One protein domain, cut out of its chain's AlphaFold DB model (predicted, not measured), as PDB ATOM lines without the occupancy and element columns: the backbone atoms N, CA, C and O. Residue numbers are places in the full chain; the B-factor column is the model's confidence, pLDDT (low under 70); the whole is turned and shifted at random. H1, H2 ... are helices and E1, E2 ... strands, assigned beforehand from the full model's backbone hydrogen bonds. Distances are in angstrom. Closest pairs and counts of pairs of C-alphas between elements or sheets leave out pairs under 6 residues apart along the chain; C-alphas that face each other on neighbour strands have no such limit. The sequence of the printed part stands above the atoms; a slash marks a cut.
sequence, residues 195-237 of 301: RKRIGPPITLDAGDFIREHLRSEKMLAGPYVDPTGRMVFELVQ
ATOM      1  N   ARG A 195     126.054 157.889  98.334       92.75
ATOM      2  CA  ARG A 195     127.496 158.057  98.102       92.75
ATOM      3  C   ARG A 195     127.863 157.684  96.673       92.75
ATOM      4  O   ARG A 195     127.283 156.762  96.103       92.75
ATOM      5  N   LYS A 196     128.890 158.333  96.128       92.94
ATOM      6  CA  LYS A 196     129.488 157.936  94.848       92.94
ATOM      7  C   LYS A 196     130.538 156.855  95.069       92.94
ATOM      8  O   LYS A 196     131.421 156.996  95.915       92.94
ATOM      9  N   ARG A 197     130.458 155.784  94.287       92.94
ATOM     10  CA  ARG A 197     131.480 154.746  94.184       92.94
ATOM     11  C   ARG A 197     132.172 154.910  92.839       92.94
ATOM     12  O   ARG A 197     131.587 154.608  91.805       92.94
ATOM     13  N   ILE A 198     133.396 155.427  92.882       92.62
ATOM     14  CA  ILE A 198     134.217 155.664  91.695       92.62
ATOM     15  C   ILE A 198     134.977 154.377  91.370       92.62
ATOM     16  O   ILE A 198     135.639 153.805  92.239       92.62
ATOM     17  N   GLY A 199     134.827 153.922  90.134       92.06
ATOM     18  CA  GLY A 199     135.497 152.766  89.565       92.06
ATOM     19  C   GLY A 199     136.930 153.066  89.124       92.06
ATOM     20  O   GLY A 199     137.466 154.151  89.385       92.06
ATOM     21  N   PRO A 200     137.581 152.094  88.472       90.50
ATOM     22  CA  PRO A 200     138.957 152.254  88.028       90.50
ATOM     23  C   PRO A 200     139.100 153.375  86.973       90.50
ATOM     24  O   PRO A 200     138.114 153.777  86.346       90.50
ATOM     25  N   PRO A 201     140.321 153.911  86.777       88.06
ATOM     26  CA  PRO A 201     140.641 154.764  85.634       88.06
ATOM     27  C   PRO A 201     140.285 154.096  84.301       88.06
ATOM     28  O   PRO A 201     140.345 152.875  84.192       88.06
ATOM     29  N   ILE A 202     140.006 154.905  83.274       87.69
ATOM     30  CA  ILE A 202     139.611 154.440  81.930       87.69
ATOM     31  C   ILE A 202     140.613 153.474  81.272       87.69
ATOM     32  O   ILE A 202     140.251 152.710  80.387       87.69
ATOM     33  N   THR A 203     141.878 153.505  81.694       87.75
ATOM     34  CA  THR A 203     142.949 152.649  81.167       87.75
ATOM     35  C   THR A 203     142.897 151.208  81.676       87.75
ATOM     36  O   THR A 203     143.635 150.368  81.165       87.75
ATOM     37  N   LEU A 204     142.079 150.916  82.687       89.50
ATOM     38  CA  LEU A 204     141.954 149.593  83.293       89.50
ATOM     39  C   LEU A 204     140.575 148.995  83.002       89.50
ATOM     40  O   LEU A 204     139.592 149.719  82.852       89.50
ATOM     41  N   ASP A 205     140.498 147.663  82.968       89.19
ATOM     42  CA  ASP A 205     139.224 146.965  82.804       89.19
ATOM     43  C   ASP A 205     138.275 147.250  83.983       89.19
ATOM     44  O   ASP A 205     138.655 147.187  85.156       89.19
ATOM     45  N   ALA A 206     137.021 147.557  83.655       88.50
ATOM     46  CA  ALA A 206     135.953 147.840  84.605       88.50
ATOM     47  C   ALA A 206     134.903 146.716  84.671       88.50
ATOM     48  O   ALA A 206     133.915 146.861  85.393       88.50
ATOM     49  N   GLY A 207     135.081 145.606  83.944       90.12
ATOM     50  CA  GLY A 207     134.089 144.536  83.820       90.12
ATOM     51  C   GLY A 207     133.599 143.979  85.159       90.12
ATOM     52  O   GLY A 207     132.391 143.926  85.397       90.12
ATOM     53  N   ASP A 208     134.516 143.615  86.061       90.00
ATOM     54  CA  ASP A 208     134.163 143.111  87.399       90.00
ATOM     55  C   ASP A 208     133.461 144.166  88.251       90.00
ATOM     56  O   ASP A 208     132.420 143.888  88.849       90.00
ATOM     57  N   PHE A 209     133.977 145.397  88.238       91.38
ATOM     58  CA  PHE A 209     133.388 146.520  88.961       91.38
ATOM     59  C   PHE A 209     131.940 146.771  88.520       91.38
ATOM     60  O   PHE A 209     131.049 146.906  89.356       91.38
ATOM     61  N   ILE A 210     131.681 146.784  87.211       91.06
ATOM     62  CA  ILE A 210     130.339 146.985  86.657       91.06
ATOM     63  C   ILE A 210     129.414 145.827  87.050       91.06
ATOM     64  O   ILE A 210     128.304 146.072  87.526       91.06
ATOM     65  N   ARG A 211     129.863 144.571  86.894       92.44
ATOM     66  CA  ARG A 211     129.065 143.377  87.227       92.44
ATOM     67  C   ARG A 211     128.670 143.322  88.700       92.44
ATOM     68  O   ARG A 211     127.522 142.998  89.001       92.44
ATOM     69  N   GLU A 212     129.605 143.626  89.597       91.31
ATOM     70  CA  GLU A 212     129.374 143.657  91.044       91.31
ATOM     71  C   GLU A 212     128.286 144.676  91.406       91.31
ATOM     72  O   GLU A 212     127.344 144.363  92.134       91.31
ATOM     73  N   HIS A 213     128.390 145.894  90.870       91.81
ATOM     74  CA  HIS A 213     127.563 147.013  91.315       91.81
ATOM     75  C   HIS A 213     126.193 147.073  90.627       91.81
ATOM     76  O   HIS A 213     125.229 147.472  91.275       91.81
ATOM     77  N   LEU A 214     126.061 146.589  89.385       91.69
ATOM     78  CA  LEU A 214     124.763 146.451  88.703       91.69
ATOM     79  C   LEU A 214     123.784 145.535  89.449       91.69
ATOM     80  O   LEU A 214     122.575 145.714  89.350       91.69
ATOM     81  N   ARG A 215     124.301 144.540  90.179       90.25
ATOM     82  CA  ARG A 215     123.498 143.590  90.968       90.25
ATOM     83  C   ARG A 215     123.276 144.045  92.409       90.25
ATOM     84  O   ARG A 215     122.683 143.313  93.196       90.25
ATOM     85  N   SER A 216     123.789 145.213  92.785       90.00
ATOM     86  CA  SER A 216     123.716 145.680  94.161       90.00
ATOM     87  C   SER A 216     122.327 146.224  94.481       90.00
ATOM     88  O   SER A 216     121.896 147.211  93.895       90.00
ATOM     89  N   GLU A 217     121.677 145.681  95.510       91.31
ATOM     90  CA  GLU A 217     120.445 146.258  96.080       91.31
ATOM     91  C   GLU A 217     120.657 147.670  96.653       91.31
ATOM     92  O   GLU A 217     119.706 148.401  96.921       91.31
ATOM     93  N   LYS A 218     121.919 148.071  96.852       92.06
ATOM     94  CA  LYS A 218     122.285 149.416  97.302       92.06
ATOM     95  C   LYS A 218     122.353 150.413  96.148       92.06
ATOM     96  O   LYS A 218     122.597 151.583  96.419       92.06
ATOM     97  N   MET A 219     122.204 150.001  94.892       93.31
ATOM     98  CA  MET A 219     122.299 150.911  93.752       93.31
ATOM     99  C   MET A 219     121.109 151.876  93.715       93.31
ATOM    100  O   MET A 219     119.956 151.460  93.710       93.31
ATOM    101  N   LEU A 220     121.407 153.175  93.677       94.31
ATOM    102  CA  LEU A 220     120.433 154.250  93.481       94.31
ATOM    103  C   LEU A 220     120.450 154.752  92.034       94.31
ATOM    104  O   LEU A 220     119.393 155.018  91.471       94.31
ATOM    105  N   ALA A 221     121.639 154.862  91.434       93.88
ATOM    106  CA  ALA A 221     121.812 155.228  90.031       93.88
ATOM    107  C   ALA A 221     123.141 154.704  89.461       93.88
ATOM    108  O   ALA A 221     124.099 154.436  90.194       93.88
ATOM    109  N   GLY A 222     123.208 154.615  88.133       92.44
ATOM    110  CA  GLY A 222     124.386 154.209  87.372       92.44
ATOM    111  C   GLY A 222     124.223 152.863  86.651       92.44
ATOM    112  O   GLY A 222     123.147 152.268  86.691       92.44
ATOM    113  N   PRO A 223     125.282 152.390  85.975       93.12
ATOM    114  CA  PRO A 223     126.564 153.072  85.813       93.12
ATOM    115  C   PRO A 223     126.464 154.324  84.928       93.12
ATOM    116  O   PRO A 223     125.686 154.364  83.980       93.12
ATOM    117  N   TYR A 224     127.293 155.330  85.201       93.69
ATOM    118  CA  TYR A 224     127.549 156.452  84.290       93.69
ATOM    119  C   TYR A 224     129.033 156.836  84.334       93.69
ATOM    120  O   TYR A 224     129.767 156.380  85.210       93.69
ATOM    121  N   VAL A 225     129.486 157.658  83.389       92.12
ATOM    122  CA  VAL A 225     130.869 158.150  83.339       92.12
ATOM    123  C   VAL A 225     130.915 159.570  83.899       92.12
ATOM    124  O   VAL A 225     130.122 160.419  83.495       92.12
ATOM    125  N   ASP A 226     131.808 159.831  84.851       92.06
ATOM    126  CA  ASP A 226     132.014 161.179  85.388       92.06
ATOM    127  C   ASP A 226     132.883 162.053  84.455       92.06
ATOM    128  O   ASP A 226     133.487 161.542  83.509       92.06
ATOM    129  N   PRO A 227     133.010 163.372  84.702       93.12
ATOM    130  CA  PRO A 227     133.841 164.248  83.868       93.12
ATOM    131  C   PRO A 227     135.334 163.879  83.812       93.12
ATOM    132  O   PRO A 227     136.052 164.406  82.968       93.12
ATOM    133  N   THR A 228     135.818 162.999  84.698       91.69
ATOM    134  CA  THR A 228     137.202 162.492  84.683       91.69
ATOM    135  C   THR A 228     137.361 161.220  83.848       91.69
ATOM    136  O   THR A 228     138.459 160.668  83.779       91.69
ATOM    137  N   GLY A 229     136.284 160.744  83.215       90.75
ATOM    138  CA  GLY A 229     136.278 159.527  82.409       90.75
ATOM    139  C   GLY A 229     136.162 158.244  83.233       90.75
ATOM    140  O   GLY A 229     136.452 157.167  82.714       90.75
ATOM    141  N   ARG A 230     135.773 158.322  84.514       92.31
ATOM    142  CA  ARG A 230     135.655 157.143  85.384       92.31
ATOM    143  C   ARG A 230     134.227 156.638  85.468       92.31
ATOM    144  O   ARG A 230     133.288 157.424  85.549       92.31
ATOM    145  N   MET A 231     134.078 155.314  85.502       92.94
ATOM    146  CA  MET A 231     132.800 154.656  85.770       92.94
ATOM    147  C   MET A 231     132.365 154.936  87.207       92.94
ATOM    148  O   MET A 231     133.151 154.753  88.135       92.94
ATOM    149  N   VAL A 232     131.120 155.349  87.412       94.88
ATOM    150  CA  VAL A 232     130.579 155.701  88.727       94.88
ATOM    151  C   VAL A 232     129.209 155.069  88.936       94.88
ATOM    152  O   VAL A 232     128.388 154.995  88.022       94.88
ATOM    153  N   PHE A 233     128.971 154.648  90.176       95.94
ATOM    154  CA  PHE A 233     127.652 154.301  90.695       95.94
ATOM    155  C   PHE A 233     127.301 155.212  91.869       95.94
ATOM    156  O   PHE A 233     128.162 155.557  92.683       95.94
ATOM    157  N   GLU A 234     126.026 155.550  91.997       95.69
ATOM    158  CA  GLU A 234     125.470 156.133  93.211       95.69
ATOM    159  C   GLU A 234     124.845 155.019  94.039       95.69
ATOM    160  O   GLU A 234     123.965 154.300  93.569       95.69
ATOM    161  N   LEU A 235     125.327 154.849  95.269       94.94
ATOM    162  CA  LEU A 235     124.923 153.769  96.161       94.94
ATOM    163  C   LEU A 235     124.360 154.325  97.467       94.94
ATOM    164  O   LEU A 235     124.802 155.371  97.949       94.94
ATOM    165  N   VAL A 236     123.467 153.572  98.102       93.50
ATOM    166  CA  VAL A 236     123.096 153.765  99.501       93.50
ATOM    167  C   VAL A 236     124.325 153.502 100.367       93.50
ATOM    168  O   VAL A 236     124.935 152.430 100.304       93.50
ATOM    169  N   GLN A 237     124.701 154.481 101.186       90.31
ATOM    170  CA  GLN A 237     125.730 154.289 102.200       90.31
ATOM    171  C   GLN A 237     125.150 153.755 103.507       90.31
ATOM    172  O   GLN A 237     124.011 154.044 103.866       90.31
TER     173      GLN A 237
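AT A GLANCE: This is residues 195 to 237 of the 301 residues of a protein of Hadesarchaea archaeon (UniProt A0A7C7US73). A small sheet of three antiparallel strands has one short helix, H1, over one of its faces, running along the strands, while its other face is bare of any named helix. The links on either side of H1 make the two ends of the long axis, with Thr 203 at one end and Glu 217 at the other, and E2 and E3 fold back on each other as a hairpin. The printed part has 43 residues, with one named helix and three named strands in the order E1, H1, E2, E3 along the chain; across the sheet the order is E1, E3, E2. The class is mixed, helices and strands. The whole is compact, with a radius of gyration of the C-alphas of 9.7 A and spans of 28 by 20 by 13 A.

IN THESE COORDINATES: Strand E3, residues 231 to 236, measures 16.8 A from first to last C-alpha and ends at C-alpha 236 at (123.096, 153.765, 99.501). Strand E2, residues 219 to 225, measures 15.3 A. Strand E1, residues 195 to 198, measures 9.6 A and begins at C-alpha 195 at (127.496, 158.057, 98.102). Helix H1, residues 207 to 214, measures 10.7 A and begins at C-alpha 207 at (134.089, 144.536, 83.820).

HOW THE PARTS SIT: E3 is the inner strand of the sheet, and E1 and E2 are its edge strands. E3 and E2, a hairpin, are antiparallel at 166 degrees; N 232 and O 224 are 2.8 A apart and N 234 and O 221 are 2.9 A apart, within hydrogen-bond range. E1 and E3 are antiparallel at 154 degrees, with N 197 and O 233 at 2.8 A and N 235 and O 195 at 2.9 A, within hydrogen-bond range. H1 is on the sheet at a height over the sheet of 9.5 A. It lies over E3, on which 6 of its 8 C-alphas fall, and only just not over E2, on which 2 fall. On the local plane it runs along the strands, at 24 degrees to E3. The closest C-alphas of H1 and E2 are those of His 213 and Met 219, 7.0 A apart; those of H1 and E3 are His 213 and Phe 233, 7.3 A apart. E1, H1 and E2 form a split strand-helix-strand unit, two strands that run the same way with a helix between them in the chain and E3 between them in the sheet; its crossover is right-handed. In H1 every O i to N i+4 pair is within hydrogen-bond range.

THE WHOLE: The outline is rounded, and the two C-alphas farthest apart, those of Thr 203 and Glu 217, are 27.7 A apart. The C-alphas of Arg 195 and Gln 237, the first and last printed, are 5.8 A apart. The printed part has no cut. The links from H1 to E2 and from E2 to E3 are tight, and the link of 8 residues from E1 to H1 is short. The mean pLDDT of the printed part is 91.8, and no printed residue is under 70.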